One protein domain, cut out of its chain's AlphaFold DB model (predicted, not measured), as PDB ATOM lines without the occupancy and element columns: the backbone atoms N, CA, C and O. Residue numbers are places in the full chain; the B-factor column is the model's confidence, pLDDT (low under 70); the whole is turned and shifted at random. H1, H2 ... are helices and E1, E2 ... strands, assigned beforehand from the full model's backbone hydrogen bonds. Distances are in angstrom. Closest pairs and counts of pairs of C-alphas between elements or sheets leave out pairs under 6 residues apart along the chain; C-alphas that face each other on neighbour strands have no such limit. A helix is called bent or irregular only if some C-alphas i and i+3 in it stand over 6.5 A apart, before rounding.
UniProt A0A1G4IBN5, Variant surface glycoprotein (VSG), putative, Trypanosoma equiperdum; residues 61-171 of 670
ATOM      1  N   THR A  61     268.232 278.339 264.981       75.69
ATOM      2  CA  THR A  61     267.115 279.258 264.727       75.69
ATOM      3  C   THR A  61     267.371 280.203 263.554       75.69
ATOM      4  O   THR A  61     266.417 280.593 262.879       75.69
ATOM      5  N   THR A  62     268.636 280.536 263.261       82.69
ATOM      6  CA  THR A  62     268.993 281.493 262.196       82.69
ATOM      7  C   THR A  62     268.646 280.951 260.808       82.69
ATOM      8  O   THR A  62     268.025 281.658 260.019       82.69
ATOM      9  N   ALA A  63     269.008 279.699 260.513       87.25
ATOM     10  CA  ALA A  63     268.687 279.082 259.226       87.25
ATOM     11  C   ALA A  63     267.180 278.837 259.088       87.25
ATOM     12  O   ALA A  63     266.594 279.136 258.047       87.25
ATOM     13  N   ALA A  64     266.540 278.369 260.164       89.75
ATOM     14  CA  ALA A  64     265.102 278.136 260.182       89.75
ATOM     15  C   ALA A  64     264.305 279.425 259.910       89.75
ATOM     16  O   ALA A  64     263.292 279.398 259.219       89.75
ATOM     17  N   GLU A  65     264.773 280.576 260.393       89.81
ATOM     18  CA  GLU A  65     264.115 281.860 260.152       89.81
ATOM     19  C   GLU A  65     264.207 282.334 258.701       89.81
ATOM     20  O   GLU A  65     263.212 282.804 258.151       89.81
ATOM     21  N   ILE A  66     265.364 282.159 258.056       90.56
ATOM     22  CA  ILE A  66     265.517 282.440 256.619       90.56
ATOM     23  C   ILE A  66     264.575 281.540 255.810       90.56
ATOM     24  O   ILE A  66     263.911 282.004 254.882       90.56
ATOM     25  N   MET A  67     264.461 280.268 256.200       93.00
ATOM     26  CA  MET A  67     263.559 279.320 255.551       93.00
ATOM     27  C   MET A  67     262.087 279.672 255.731       93.00
ATOM     28  O   MET A  67     261.331 279.620 254.761       93.00
ATOM     29  N   ARG A  68     261.678 280.100 256.930       93.44
ATOM     30  CA  ARG A  68     260.325 280.618 257.177       93.44
ATOM     31  C   ARG A  68     260.028 281.854 256.331       93.44
ATOM     32  O   ARG A  68     258.940 281.948 255.765       93.44
ATOM     33  N   LEU A  69     260.984 282.777 256.193       91.88
ATOM     34  CA  LEU A  69     260.826 283.959 255.341       91.88
ATOM     35  C   LEU A  69     260.631 283.566 253.870       91.88
ATOM     36  O   LEU A  69     259.692 284.038 253.230       91.88
ATOM     37  N   ASN A  70     261.468 282.660 253.358       93.50
ATOM     38  CA  ASN A  70     261.340 282.124 252.001       93.50
ATOM     39  C   ASN A  70     259.975 281.450 251.775       93.50
ATOM     40  O   ASN A  70     259.306 281.699 250.771       93.50
ATOM     41  N   MET A  71     259.523 280.643 252.737       94.00
ATOM     42  CA  MET A  71     258.226 279.972 252.662       94.00
ATOM     43  C   MET A  71     257.055 280.966 252.699       94.00
ATOM     44  O   MET A  71     256.122 280.846 251.915       94.00
ATOM     45  N   THR A  72     257.138 282.011 253.526       92.19
ATOM     46  CA  THR A  72     256.110 283.068 253.630       92.19
ATOM     47  C   THR A  72     255.942 283.865 252.334       92.19
ATOM     48  O   THR A  72     254.844 284.323 252.005       92.19
ATOM     49  N   LEU A  73     257.034 284.047 251.590       90.62
ATOM     50  CA  LEU A  73     257.040 284.722 250.291       90.62
ATOM     51  C   LEU A  73     256.595 283.814 249.133       90.62
ATOM     52  O   LEU A  73     256.333 284.322 248.043       90.62
ATOM     53  N   SER A  74     256.487 282.501 249.360       92.06
ATOM     54  CA  SER A  74     256.071 281.534 248.341       92.06
ATOM     55  C   SER A  74     254.563 281.560 248.103       92.06
ATOM     56  O   SER A  74     253.789 281.963 248.974       92.06
ATOM     57  N   ASP A  75     254.150 281.111 246.920       89.31
ATOM     58  CA  ASP A  75     252.745 281.108 246.524       89.31
ATOM     59  C   ASP A  75     251.899 280.180 247.414       89.31
ATOM     60  O   ASP A  75     252.389 279.133 247.849       89.31
ATOM     61  N   PRO A  76     250.624 280.513 247.689       88.12
ATOM     62  CA  PRO A  76     249.769 279.691 248.545       88.12
ATOM     63  C   PRO A  76     249.631 278.242 248.062       88.12
ATOM     64  O   PRO A  76     249.630 277.325 248.879       88.12
ATOM     65  N   GLU A  77     249.559 278.031 246.745       89.00
ATOM     66  CA  GLU A  77     249.500 276.692 246.144       89.00
ATOM     67  C   GLU A  77     250.773 275.890 246.441       89.00
ATOM     68  O   GLU A  77     250.690 274.726 246.825       89.00
ATOM     69  N   TRP A  78     251.945 276.533 246.366       90.12
ATOM     70  CA  TRP A  78     253.224 275.914 246.715       90.12
ATOM     71  C   TRP A  78     253.277 275.509 248.192       90.12
ATOM     72  O   TRP A  78     253.673 274.391 248.514       90.12
ATOM     73  N   GLN A  79     252.833 276.387 249.098       91.31
ATOM     74  CA  GLN A  79     252.781 276.091 250.536       91.31
ATOM     75  C   GLN A  79     251.858 274.898 250.839       91.31
ATOM     76  O   GLN A  79     252.188 274.051 251.670       91.31
ATOM     77  N   GLN A  80     250.717 274.805 250.148       89.00
ATOM     78  CA  GLN A  80     249.739 273.733 250.350       89.00
ATOM     79  C   GLN A  80     250.264 272.348 249.957       89.00
ATOM     80  O   GLN A  80     249.837 271.368 250.559       89.00
ATOM     81  N   MET A  81     251.227 272.246 249.034       90.31
ATOM     82  CA  MET A  81     251.808 270.951 248.640       90.31
ATOM     83  C   MET A  81     252.483 270.198 249.797       90.31
ATOM     84  O   MET A  81     252.633 268.978 249.736       90.31
ATOM     85  N   PHE A  82     252.920 270.907 250.843       91.69
ATOM     86  CA  PHE A  82     253.561 270.301 252.012       91.69
ATOM     87  C   PHE A  82     252.547 269.827 253.061       91.69
ATOM     88  O   PHE A  82     252.887 268.996 253.906       91.69
ATOM     89  N   VAL A  83     251.305 270.317 253.009       90.06
ATOM     90  CA  VAL A  83     250.263 270.046 254.006       90.06
ATOM     91  C   VAL A  83     249.567 268.725 253.691       90.06
ATOM     92  O   VAL A  83     248.913 268.584 252.665       90.06
ATOM     93  N   LYS A  84     249.649 267.769 254.619       88.19
ATOM     94  CA  LYS A  84     248.923 266.494 254.537       88.19
ATOM     95  C   LYS A  84     247.475 266.640 255.000       88.19
ATOM     96  O   LYS A  84     246.571 266.069 254.398       88.19
ATOM     97  N   ASP A  85     247.267 267.371 256.091       85.12
ATOM     98  CA  ASP A  85     245.946 267.665 256.644       85.12
ATOM     99  C   ASP A  85     245.956 269.059 257.282       85.12
ATOM    100  O   ASP A  85     246.684 269.335 258.242       85.12
ATOM    101  N   ALA A  86     245.134 269.946 256.720       78.94
ATOM    102  CA  ALA A  86     245.018 271.335 257.139       78.94
ATOM    103  C   ALA A  86     244.314 271.498 258.498       78.94
ATOM    104  O   ALA A  86     244.630 272.437 259.228       78.94
ATOM    105  N   ALA A  87     243.399 270.593 258.867       82.31
ATOM    106  CA  ALA A  87     242.683 270.647 260.142       82.31
ATOM    107  C   ALA A  87     243.605 270.289 261.313       82.31
ATOM    108  O   ALA A  87     243.557 270.922 262.366       82.31
ATOM    109  N   THR A  88     244.484 269.306 261.110       83.69
ATOM    110  CA  THR A  88     245.472 268.883 262.115       83.69
ATOM    111  C   THR A  88     246.822 269.592 261.985       83.69
ATOM    112  O   THR A  88     247.695 269.400 262.831       83.69
ATOM    113  N   LYS A  89     246.997 270.437 260.956       83.88
ATOM    114  CA  LYS A  89     248.254 271.127 260.617       83.88
ATOM    115  C   LYS A  89     249.444 270.167 260.497       83.88
ATOM    116  O   LYS A  89     250.543 270.470 260.965       83.88
ATOM    117  N   THR A  90     249.222 268.997 259.901       85.88
ATOM    118  CA  THR A  90     250.257 267.967 259.726       85.88
ATOM    119  C   THR A  90     250.860 268.020 258.325       85.88
ATOM    120  O   THR A  90     250.154 268.278 257.348       85.88
ATOM    121  N   MET A  91     252.174 267.791 258.220       88.44
ATOM    122  CA  MET A  91     252.916 267.842 256.953       88.44
ATOM    123  C   MET A  91     253.119 266.457 256.326       88.44
ATOM    124  O   MET A  91     253.040 265.422 256.993       88.44
ATOM    125  N   HIS A  92     253.432 266.430 255.032       86.62
ATOM    126  CA  HIS A  92     253.941 265.241 254.357       86.62
ATOM    127  C   HIS A  92     255.369 264.904 254.827       86.62
ATOM    128  O   HIS A  92     256.300 265.695 254.666       86.62
ATOM    129  N   ASN A  93     255.557 263.685 255.347       77.69
ATOM    130  CA  ASN A  93     256.859 263.182 255.816       77.69
ATOM    131  C   ASN A  93     257.860 262.908 254.675       77.69
ATOM    132  O   ASN A  93     259.057 262.789 254.919       77.69
ATOM    133  N   SER A  94     257.376 262.776 253.440       81.81
ATOM    134  CA  SER A  94     258.167 262.517 252.235       81.81
ATOM    135  C   SER A  94     257.480 263.135 251.019       81.81
ATOM    136  O   SER A  94     256.281 263.416 251.076       81.81
ATOM    137  N   ILE A  95     258.218 263.298 249.919       85.38
ATOM    138  CA  ILE A  95     257.668 263.792 248.650       85.38
ATOM    139  C   ILE A  95     256.500 262.884 248.217       85.38
ATOM    140  O   ILE A  95     256.684 261.664 248.136       85.38
ATOM    141  N   PRO A  96     255.299 263.437 247.966       84.19
ATOM    142  CA  PRO A  96     254.170 262.680 247.444       84.19
ATOM    143  C   PRO A  96     254.503 261.992 246.107       84.19
ATOM    144  O   PRO A  96     255.206 262.579 245.283       84.19
ATOM    145  N   PRO A  97     253.974 260.784 245.827       80.44
ATOM    146  CA  PRO A  97     254.285 260.050 244.595       80.44
ATOM    147  C   PRO A  97     253.982 260.819 243.302       80.44
ATOM    148  O   PRO A  97     254.654 260.633 242.298       80.44
ATOM    149  N   ASN A  98     252.994 261.715 243.311       80.06
ATOM    150  CA  ASN A  98     252.647 262.553 242.161       80.06
ATOM    151  C   ASN A  98     253.631 263.713 241.909       80.06
ATOM    152  O   ASN A  98     253.482 264.413 240.914       80.06
ATOM    153  N   LEU A  99     254.608 263.922 242.797       78.56
ATOM    154  CA  LEU A  99     255.649 264.955 242.712       78.56
ATOM    155  C   LEU A  99     257.064 264.344 242.651       78.56
ATOM    156  O   LEU A  99     258.058 265.065 242.655       78.56
ATOM    157  N   SER A 100     257.180 263.011 242.569       72.81
ATOM    158  CA  SER A 100     258.463 262.292 242.616       72.81
ATOM    159  C   SER A 100     259.313 262.417 241.345       72.81
ATOM    160  O   SER A 100     260.380 261.816 241.266       72.81
ATOM    161  N   THR A 101     258.849 263.159 240.335       80.44
ATOM    162  CA  THR A 101     259.601 263.449 239.103       80.44
ATOM    163  C   THR A 101     260.697 264.497 239.304       80.44
ATOM    164  O   THR A 101     261.580 264.607 238.458       80.44
ATOM    165  N   HIS A 102     260.660 265.247 240.408       79.19
ATOM    166  CA  HIS A 102     261.673 266.241 240.761       79.19
ATOM    167  C   HIS A 102     262.832 265.584 241.511       79.19
ATOM    168  O   HIS A 102     262.731 265.290 242.704       79.19
ATOM    169  N   THR A 103     263.935 265.326 240.810       81.12
ATOM    170  CA  THR A 103     265.100 264.608 241.352       81.12
ATOM    171  C   THR A 103     265.933 265.463 242.302       81.12
ATOM    172  O   THR A 103     266.675 264.922 243.121       81.12
ATOM    173  N   GLU A 104     265.782 266.781 242.231       82.50
ATOM    174  CA  GLU A 104     266.463 267.761 243.066       82.50
ATOM    175  C   GLU A 104     265.751 268.012 244.405       82.50
ATOM    176  O   GLU A 104     266.414 268.273 245.401       82.50
ATOM    177  N   TRP A 105     264.425 267.842 244.490       87.56
ATOM    178  CA  TRP A 105     263.634 268.135 245.701       87.56
ATOM    179  C   TRP A 105     263.949 267.300 246.954       87.56
ATOM    180  O   TRP A 105     263.783 267.846 248.050       87.56
ATOM    181  N   PRO A 106     264.382 266.021 246.880       87.88
ATOM    182  CA  PRO A 106     264.645 265.215 248.072       87.88
ATOM    183  C   PRO A 106     265.623 265.863 249.056       87.88
ATOM    184  O   PRO A 106     265.428 265.749 250.265       87.88
ATOM    185  N   GLU A 107     266.632 266.580 248.552       83.81
ATOM    186  CA  GLU A 107     267.635 267.273 249.375       83.81
ATOM    187  C   GLU A 107     267.032 268.436 250.186       83.81
ATOM    188  O   GLU A 107     267.497 268.750 251.281       83.81
ATOM    189  N   TYR A 108     265.953 269.036 249.689       87.12
ATOM    190  CA  TYR A 108     265.356 270.249 250.241       87.12
ATOM    191  C   TYR A 108     264.081 269.991 251.046       87.12
ATOM    192  O   TYR A 108     263.702 270.798 251.902       87.12
ATOM    193  N   TRP A 109     263.414 268.865 250.779       89.50
ATOM    194  CA  TRP A 109     262.053 268.588 251.235       89.50
ATOM    195  C   TRP A 109     261.881 268.734 252.745       89.50
ATOM    196  O   TRP A 109     260.929 269.363 253.196       89.50
ATOM    197  N   SER A 110     262.820 268.198 253.531       89.25
ATOM    198  CA  SER A 110     262.773 268.282 254.996       89.25
ATOM    199  C   SER A 110     262.785 269.736 255.484       89.25
ATOM    200  O   SER A 110     261.955 270.130 256.304       89.25
ATOM    201  N   SER A 111     263.669 270.565 254.918       89.62
ATOM    202  CA  SER A 111     263.782 271.981 255.280       89.62
ATOM    203  C   SER A 111     262.545 272.779 254.861       89.62
ATOM    204  O   SER A 111     262.029 273.576 255.645       89.62
ATOM    205  N   TRP A 112     262.039 272.565 253.642       92.69
ATOM    206  CA  TRP A 112     260.833 273.242 253.157       92.69
ATOM    207  C   TRP A 112     259.584 272.826 253.931       92.69
ATOM    208  O   TRP A 112     258.825 273.689 254.360       92.69
ATOM    209  N   SER A 113     259.407 271.525 254.166       91.81
ATOM    210  CA  SER A 113     258.290 270.973 254.936       91.81
ATOM    211  C   SER A 113     258.276 271.534 256.359       91.81
ATOM    212  O   SER A 113     257.238 272.003 256.824       91.81
ATOM    213  N   LYS A 114     259.441 271.613 257.022       91.19
ATOM    214  CA  LYS A 114     259.534 272.226 258.352       91.19
ATOM    215  C   LYS A 114     259.191 273.718 258.339       91.19
ATOM    216  O   LYS A 114     258.475 274.190 259.216       91.19
ATOM    217  N   ALA A 115     259.656 274.465 257.340       92.69
ATOM    218  CA  ALA A 115     259.314 275.879 257.208       92.69
ATOM    219  C   ALA A 115     257.819 276.104 256.923       92.69
ATOM    220  O   ALA A 115     257.231 277.027 257.481       92.69
ATOM    221  N   ALA A 116     257.196 275.260 256.092       93.19
ATOM    222  CA  ALA A 116     255.756 275.293 255.832       93.19
ATOM    223  C   ALA A 116     254.948 274.989 257.095       93.19
ATOM    224  O   ALA A 116     253.970 275.678 257.379       93.19
ATOM    225  N   GLU A 117     255.391 274.009 257.885       92.00
ATOM    226  CA  GLU A 117     254.796 273.688 259.180       92.00
ATOM    227  C   GLU A 117     254.823 274.893 260.125       92.00
ATOM    228  O   GLU A 117     253.784 275.269 260.675       92.00
ATOM    229  N   ASP A 118     255.996 275.512 260.293       92.31
ATOM    230  CA  ASP A 118     256.173 276.663 261.177       92.31
ATOM    231  C   ASP A 118     255.285 277.841 260.738       92.31
ATOM    232  O   ASP A 118     254.620 278.457 261.572       92.31
ATOM    233  N   VAL A 119     255.221 278.125 259.430       92.12
ATOM    234  CA  VAL A 119     254.355 279.176 258.865       92.12
ATOM    235  C   VAL A 119     252.876 278.859 259.120       92.12
ATOM    236  O   VAL A 119     252.142 279.722 259.598       92.12
ATOM    237  N   LEU A 120     252.430 277.617 258.897       90.38
ATOM    238  CA  LEU A 120     251.038 277.200 259.128       90.38
ATOM    239  C   LEU A 120     250.639 277.257 260.616       90.38
ATOM    240  O   LEU A 120     249.483 277.534 260.973       90.38
ATOM    241  N   LYS A 121     251.582 276.964 261.513       90.94
ATOM    242  CA  LYS A 121     251.384 277.024 262.969       90.94
ATOM    243  C   LYS A 121     251.579 278.427 263.549       90.94
ATOM    244  O   LYS A 121     251.204 278.645 264.698       90.94
ATOM    245  N   ASN A 122     252.068 279.373 262.751       89.00
ATOM    246  CA  ASN A 122     252.519 280.693 263.180       89.00
ATOM    247  C   ASN A 122     253.619 280.645 264.262       89.00
ATOM    248  O   ASN A 122     253.646 281.445 265.200       89.00
ATOM    249  N   GLU A 123     254.534 279.680 264.157       89.00
ATOM    250  CA  GLU A 123     255.647 279.495 265.089       89.00
ATOM    251  C   GLU A 123     256.851 280.358 264.684       89.00
ATOM    252  O   GLU A 123     257.320 280.320 263.549       89.00
ATOM    253  N   ASN A 124     257.400 281.126 265.633       87.38
ATOM    254  CA  ASN A 124     258.605 281.948 265.431       87.38
ATOM    255  C   ASN A 124     258.511 282.960 264.266       87.38
ATOM    256  O   ASN A 124     259.521 283.288 263.638       87.38
ATOM    257  N   MET A 125     257.308 283.488 264.010       88.31
ATOM    258  CA  MET A 125     257.019 284.394 262.890       88.31
ATOM    259  C   MET A 125     257.161 285.890 263.209       88.31
ATOM    260  O   MET A 125     257.178 286.701 262.287       88.31
ATOM    261  N   LYS A 126     257.345 286.281 264.481       86.50
ATOM    262  CA  LYS A 126     257.342 287.696 264.922       86.50
ATOM    263  C   LYS A 126     258.227 288.637 264.088       86.50
ATOM    264  O   LYS A 126     257.808 289.749 263.781       86.50
ATOM    265  N   GLN A 127     259.455 288.229 263.748       81.25
ATOM    266  CA  GLN A 127     260.362 289.076 262.954       81.25
ATOM    267  C   GLN A 127     259.906 289.200 261.496       81.25
ATOM    268  O   GLN A 127     260.058 290.265 260.906       81.25
ATOM    269  N   ILE A 128     259.319 288.142 260.935       85.00
ATOM    270  CA  ILE A 128     258.789 288.123 259.567       85.00
ATOM    271  C   ILE A 128     257.508 288.966 259.492       85.00
ATOM    272  O   ILE A 128     257.364 289.791 258.593       85.00
ATOM    273  N   GLU A 129     256.611 288.837 260.472       84.94
ATOM    274  CA  GLU A 129     255.393 289.653 260.587       84.94
ATOM    275  C   GLU A 129     255.720 291.155 260.669       84.94
ATOM    276  O   GLU A 129     255.061 291.974 260.022       84.94
ATOM    277  N   ALA A 130     256.783 291.527 261.392       82.25
ATOM    278  CA  ALA A 130     257.237 292.915 261.508       82.25
ATOM    279  C   ALA A 130     257.664 293.542 260.166       82.25
ATOM    280  O   ALA A 130     257.629 294.767 260.034       82.25
ATOM    281  N   MET A 131     258.013 292.731 259.159       80.56
ATOM    282  CA  MET A 131     258.345 293.213 257.812       80.56
ATOM    283  C   MET A 131     257.119 293.647 257.006       80.56
ATOM    284  O   MET A 131     257.277 294.290 255.971       80.56
ATOM    285  N   LYS A 132     255.904 293.291 257.456       80.44
ATOM    286  CA  LYS A 132     254.635 293.646 256.801       80.44
ATOM    287  C   LYS A 132     254.596 293.250 255.314       80.44
ATOM    288  O   LYS A 132     254.103 293.998 254.474       80.44
ATOM    289  N   LEU A 133     255.073 292.043 254.995       82.31
ATOM    290  CA  LEU A 133     255.174 291.518 253.619       82.31
ATOM    291  C   LEU A 133     253.834 291.488 252.857       82.31
ATOM    292  O   LEU A 133     253.820 291.454 251.630       82.31
ATOM    293  N   SER A 134     252.703 291.490 253.569       79.62
ATOM    294  CA  SER A 134     251.354 291.560 252.991       79.62
ATOM    295  C   SER A 134     251.012 292.918 252.373       79.62
ATOM    296  O   SER A 134     250.048 293.008 251.625       79.62
ATOM    297  N   ALA A 135     251.763 293.970 252.702       80.69
ATOM    298  CA  ALA A 135     251.552 295.320 252.193       80.69
ATOM    299  C   ALA A 135     252.442 295.659 250.982       80.69
ATOM    300  O   ALA A 135     252.378 296.778 250.478       80.69
ATOM    301  N   LEU A 136     253.269 294.712 250.524       81.12
ATOM    302  CA  LEU A 136     254.094 294.876 249.328       81.12
ATOM    303  C   LEU A 136     253.236 294.835 248.058       81.12
ATOM    304  O   LEU A 136     252.291 294.047 247.965       81.12
ATOM    305  N   THR A 137     253.609 295.627 247.050       82.56
ATOM    306  CA  THR A 137     253.051 295.488 245.696       82.56
ATOM    307  C   THR A 137     253.483 294.160 245.066       82.56
ATOM    308  O   THR A 137     254.432 293.516 245.522       82.56
ATOM    309  N   ALA A 138     252.817 293.734 243.988       80.12
ATOM    310  CA  ALA A 138     253.168 292.495 243.287       80.12
ATOM    311  C   ALA A 138     254.631 292.487 242.798       80.12
ATOM    312  O   ALA A 138     255.330 291.477 242.912       80.12
ATOM    313  N   GLU A 139     255.124 293.626 242.312       74.44
ATOM    314  CA  GLU A 139     256.497 293.765 241.824       74.44
ATOM    315  C   GLU A 139     257.524 293.763 242.964       74.44
ATOM    316  O   GLU A 139     258.494 293.004 242.922       74.44
ATOM    317  N   GLN A 140     257.260 294.505 244.046       74.44
ATOM    318  CA  GLN A 140     258.087 294.477 245.259       74.44
ATOM    319  C   GLN A 140     258.155 293.070 245.861       74.44
ATOM    320  O   GLN A 140     259.226 292.617 246.272       74.44
ATOM    321  N   ARG A 141     257.023 292.354 245.877       82.44
ATOM    322  CA  ARG A 141     256.951 290.967 246.342       82.44
ATOM    323  C   ARG A 141     257.786 290.045 245.457       82.44
ATOM    324  O   ARG A 141     258.538 289.241 245.988       82.44
ATOM    325  N   THR A 142     257.722 290.198 244.136       79.31
ATOM    326  CA  THR A 142     258.491 289.377 243.181       79.31
ATOM    327  C   THR A 142     260.002 289.554 243.366       79.31
ATOM    328  O   THR A 142     260.753 288.573 243.426       79.31
ATOM    329  N   GLN A 143     260.459 290.796 243.529       75.38
ATOM    330  CA  GLN A 143     261.866 291.102 243.794       75.38
ATOM    331  C   GLN A 143     262.323 290.561 245.158       75.38
ATOM    332  O   GLN A 143     263.367 289.910 245.241       75.38
ATOM    333  N   ALA A 144     261.519 290.755 246.211       79.38
ATOM    334  CA  ALA A 144     261.803 290.216 247.540       79.38
ATOM    335  C   ALA A 144     261.894 288.683 247.526       79.38
ATOM    336  O   ALA A 144     262.849 288.121 248.060       79.38
ATOM    337  N   THR A 145     260.953 288.008 246.859       85.50
ATOM    338  CA  THR A 145     260.957 286.550 246.686       85.50
ATOM    339  C   THR A 145     262.225 286.079 245.982       85.50
ATOM    340  O   THR A 145     262.850 285.118 246.425       85.50
ATOM    341  N   THR A 146     262.651 286.764 244.919       80.94
ATOM    342  CA  THR A 146     263.854 286.387 244.160       80.94
ATOM    343  C   THR A 146     265.114 286.489 245.019       80.94
ATOM    344  O   THR A 146     265.886 285.533 245.105       80.94
ATOM    345  N   ALA A 147     265.296 287.614 245.715       77.50
ATOM    346  CA  ALA A 147     266.454 287.831 246.579       77.50
ATOM    347  C   ALA A 147     266.472 286.872 247.786       77.50
ATOM    348  O   ALA A 147     267.514 286.305 248.118       77.50
ATOM    349  N   VAL A 148     265.321 286.634 248.425       86.88
ATOM    350  CA  VAL A 148     265.225 285.703 249.560       86.88
ATOM    351  C   VAL A 148     265.464 284.255 249.130       86.88
ATOM    352  O   VAL A 148     266.114 283.521 249.871       86.88
ATOM    353  N   ARG A 149     265.018 283.833 247.940       88.88
ATOM    354  CA  ARG A 149     265.290 282.479 247.425       88.88
ATOM    355  C   ARG A 149     266.786 282.219 247.240       88.88
ATOM    356  O   ARG A 149     267.261 281.160 247.638       88.88
ATOM    357  N   GLN A 150     267.543 283.188 246.720       83.50
ATOM    358  CA  GLN A 150     269.008 283.076 246.609       83.50
ATOM    359  C   GLN A 150     269.679 282.932 247.985       83.50
ATOM    360  O   GLN A 150     270.563 282.101 248.175       83.50
ATOM    361  N   ILE A 151     269.215 283.709 248.965       85.56
ATOM    362  CA  ILE A 151     269.672 283.644 250.360       85.56
ATOM    363  C   ILE A 151     269.319 282.288 251.001       85.56
ATOM    364  O   ILE A 151     270.126 281.724 251.747       85.56
ATOM    365  N   ALA A 152     268.130 281.751 250.724       90.56
ATOM    366  CA  ALA A 152     267.692 280.451 251.223       90.56
ATOM    367  C   ALA A 152     268.525 279.299 250.633       90.56
ATOM    368  O   ALA A 152     268.902 278.393 251.374       90.56
ATOM    369  N   GLU A 153     268.880 279.368 249.348       88.19
ATOM    370  CA  GLU A 153     269.803 278.412 248.721       88.19
ATOM    371  C   GLU A 153     271.181 278.450 249.394       88.19
ATOM    372  O   GLU A 153     271.690 277.423 249.843       88.19
ATOM    373  N   GLU A 154     271.764 279.642 249.566       85.94
ATOM    374  CA  GLU A 154     273.051 279.796 250.257       85.94
ATOM    375  C   GLU A 154     272.994 279.256 251.698       85.94
ATOM    376  O   GLU A 154     273.941 278.631 252.180       85.94
ATOM    377  N   THR A 155     271.858 279.445 252.373       89.88
ATOM    378  CA  THR A 155     271.603 278.917 253.720       89.88
ATOM    379  C   THR A 155     271.634 277.389 253.754       89.88
ATOM    380  O   THR A 155     272.259 276.826 254.656       89.88
ATOM    381  N   LEU A 156     271.041 276.708 252.768       88.94
ATOM    382  CA  LEU A 156     271.077 275.240 252.688       88.94
ATOM    383  C   LEU A 156     272.469 274.711 252.415       88.94
ATOM    384  O   LEU A 156     272.897 273.773 253.081       88.94
ATOM    385  N   GLN A 157     273.205 275.337 251.497       88.69
ATOM    386  CA  GLN A 157     274.583 274.935 251.219       88.69
ATOM    387  C   GLN A 157     275.463 275.068 252.472       88.69
ATOM    388  O   GLN A 157     276.288 274.198 252.759       88.69
ATOM    389  N   ILE A 158     275.241 276.113 253.280       89.25
ATOM    390  CA  ILE A 158     275.896 276.272 254.584       89.25
ATOM    391  C   ILE A 158     275.490 275.154 255.554       89.25
ATOM    392  O   ILE A 158     276.366 274.573 256.195       89.25
ATOM    393  N   GLN A 159     274.198 274.831 255.672       88.00
ATOM    394  CA  GLN A 159     273.727 273.749 256.547       88.00
ATOM    395  C   GLN A 159     274.300 272.390 256.132       88.00
ATOM    396  O   GLN A 159     274.848 271.685 256.975       88.00
ATOM    397  N   LYS A 160     274.295 272.076 254.834       87.12
ATOM    398  CA  LYS A 160     274.903 270.865 254.272       87.12
ATOM    399  C   LYS A 160     276.384 270.772 254.611       87.12
ATOM    400  O   LYS A 160     276.859 269.722 255.040       87.12
ATOM    401  N   ARG A 161     277.127 271.874 254.459       88.50
ATOM    402  CA  ARG A 161     278.544 271.897 254.830       88.50
ATOM    403  C   ARG A 161     278.731 271.676 256.331       88.50
ATOM    404  O   ARG A 161     279.592 270.892 256.718       88.50
ATOM    405  N   LYS A 162     277.903 272.294 257.178       87.31
ATOM    406  CA  LYS A 162     277.917 272.045 258.629       87.31
ATOM    407  C   LYS A 162     277.609 270.583 258.968       87.31
ATOM    408  O   LYS A 162     278.259 270.032 259.850       87.31
ATOM    409  N   ASP A 163     276.682 269.941 258.261       86.50
ATOM    410  CA  ASP A 163     276.378 268.517 258.441       86.50
ATOM    411  C   ASP A 163     277.555 267.619 258.045       86.50
ATOM    412  O   ASP A 163     277.886 266.690 258.777       86.50
ATOM    413  N   GLN A 164     278.252 267.932 256.949       87.12
ATOM    414  CA  GLN A 164     279.480 267.228 256.559       87.12
ATOM    415  C   GLN A 164     280.585 267.367 257.615       87.12
ATOM    416  O   GLN A 164     281.304 266.406 257.890       87.12
ATOM    417  N   LEU A 165     280.701 268.545 258.241       87.19
ATOM    418  CA  LEU A 165     281.677 268.791 259.300       87.19
ATOM    419  C   LEU A 165     281.395 267.980 260.571       87.19
ATOM    420  O   LEU A 165     282.345 267.675 261.282       87.19
ATOM    421  N   LYS A 166     280.147 267.565 260.853       85.44
ATOM    422  CA  LYS A 166     279.820 266.751 262.047       85.44
ATOM    423  C   LYS A 166     280.669 265.482 262.142       85.44
ATOM    424  O   LYS A 166     281.097 265.126 263.236       85.44
ATOM    425  N   ASN A 167     280.951 264.841 261.008       82.50
ATOM    426  CA  ASN A 167     281.786 263.641 260.971       82.50
ATOM    427  C   ASN A 167     283.252 263.951 261.312       82.50
ATOM    428  O   ASN A 167     283.859 263.213 262.079       82.50
ATOM    429  N   VAL A 168     283.792 265.060 260.797       83.12
ATOM    430  CA  VAL A 168     285.177 265.500 261.062       83.12
ATOM    431  C   VAL A 168     285.339 265.973 262.510       83.12
ATOM    432  O   VAL A 168     286.339 265.723 263.169       83.12
ATOM    433  N   LEU A 169     284.312 266.608 263.066       84.12
ATOM    434  CA  LEU A 169     284.294 267.019 264.471       84.12
ATOM    435  C   LEU A 169     284.309 265.831 265.442       84.12
ATOM    436  O   LEU A 169     284.741 265.987 266.585       84.12
ATOM    437  N   ALA A 170     283.869 264.662 264.970       83.00
ATOM    438  CA  ALA A 170     283.927 263.386 265.670       83.00
ATOM    439  C   ALA A 170     285.191 262.560 265.339       83.00
ATOM    440  O   ALA A 170     285.277 261.404 265.758       83.00
ATOM    441  N   THR A 171     286.169 263.121 264.607       79.75
ATOM    442  CA  THR A 171     287.431 262.437 264.264       79.75
ATOM    443  C   THR A 171     288.213 262.022 265.511       79.75
ATOM    444  O   THR A 171     288.750 260.917 265.541       79.75
TER     445      THR A 171
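Overview. This is residues 61 to 171 of the 670 residues of the protein "Variant surface glycoprotein (VSG), putative" of Trypanosoma equiperdum (UniProt A0A1G4IBN5). One very long helix, H5, makes the longest axis, with a small body of short helices and loops along part of it and its last residues, 161 to 169, sticking out with the two residues after them. H1 packs along H5 and runs back against it, H3 crosses H1, and E1 with the long unnamed stretch of residues 86 to 108 lies beyond H3 from H1. The printed part has 111 residues, with five named helices and one named strand in the order H1, H2, E1, H3, H4, H5; the class is mostly helix, and E1 pairs with no named strand. The whole is compact, with a radius of gyration of the C-alphas of 15.1 A, yet elongated, spanning 50 by 30 by 26 A.

Along the chain. H5, residues 138 to 169, measures 45.5 A from C-alpha 138 at (253.168, 292.495, 243.287) to C-alpha 169 at (284.294, 267.019, 264.471). It is neither bent nor irregular, but only just: C-alphas 164 and 167 are 6.1 A apart. H1, residues 61 to 73, begins with C-alpha 61 at (267.115, 279.258, 264.727) and is 18.4 A long. H3, residues 109 to 121, is 18.0 A long. H2 is residues 76 to 80, E1 residues 83 to 85 and H4 residues 126 to 129.

Arrangement. H5 and H1 touch at a shallow tilt of 30 degrees, opposite ways; their closest C-alphas, those of Thr 145 and Leu 73, are 5.6 A apart. H1 and H3 touch and stand about perpendicular, at 76 degrees, with the C-alphas of Arg 68 and Ala 115 closest at 4.8 A. H3 and H5 are only just apart, at 8.4 A. H4 is close to but not clearly touching H1, with the C-alphas of Ile 128 and Leu 69 closest at 6.3 A. H2 is close to but not clearly touching H3, with the C-alphas of Gln 79 and Ala 116 closest at 6.1 A. H2 and E1 meet only through their link. The closest C-alphas of E1 and H3, those of Val 83 and Glu 117, are 7.8 A apart. Residues 83 to 85 of E1 form a short antiparallel pairing with residues 90 to 91. In H1, H2 and H3 every O i to N i+4 pair is within hydrogen-bond range, and in H5 26 of 28 are; H4 is too short for such a pair, and its one O i to N i+3 pair is not within range.

Size, cuts and confidence. The two C-alphas farthest apart, those of Thr 137 and Thr 171, are 51.2 A from each other. Residues 161 to 171, of which 161 to 169 belong to H5, stand free; the body without them spans 36 by 32 by 27 A. The link from E1 to H3, 23 residues, is long. The printed part has no cut. Its mean pLDDT is 85.9, and no printed residue is under 70.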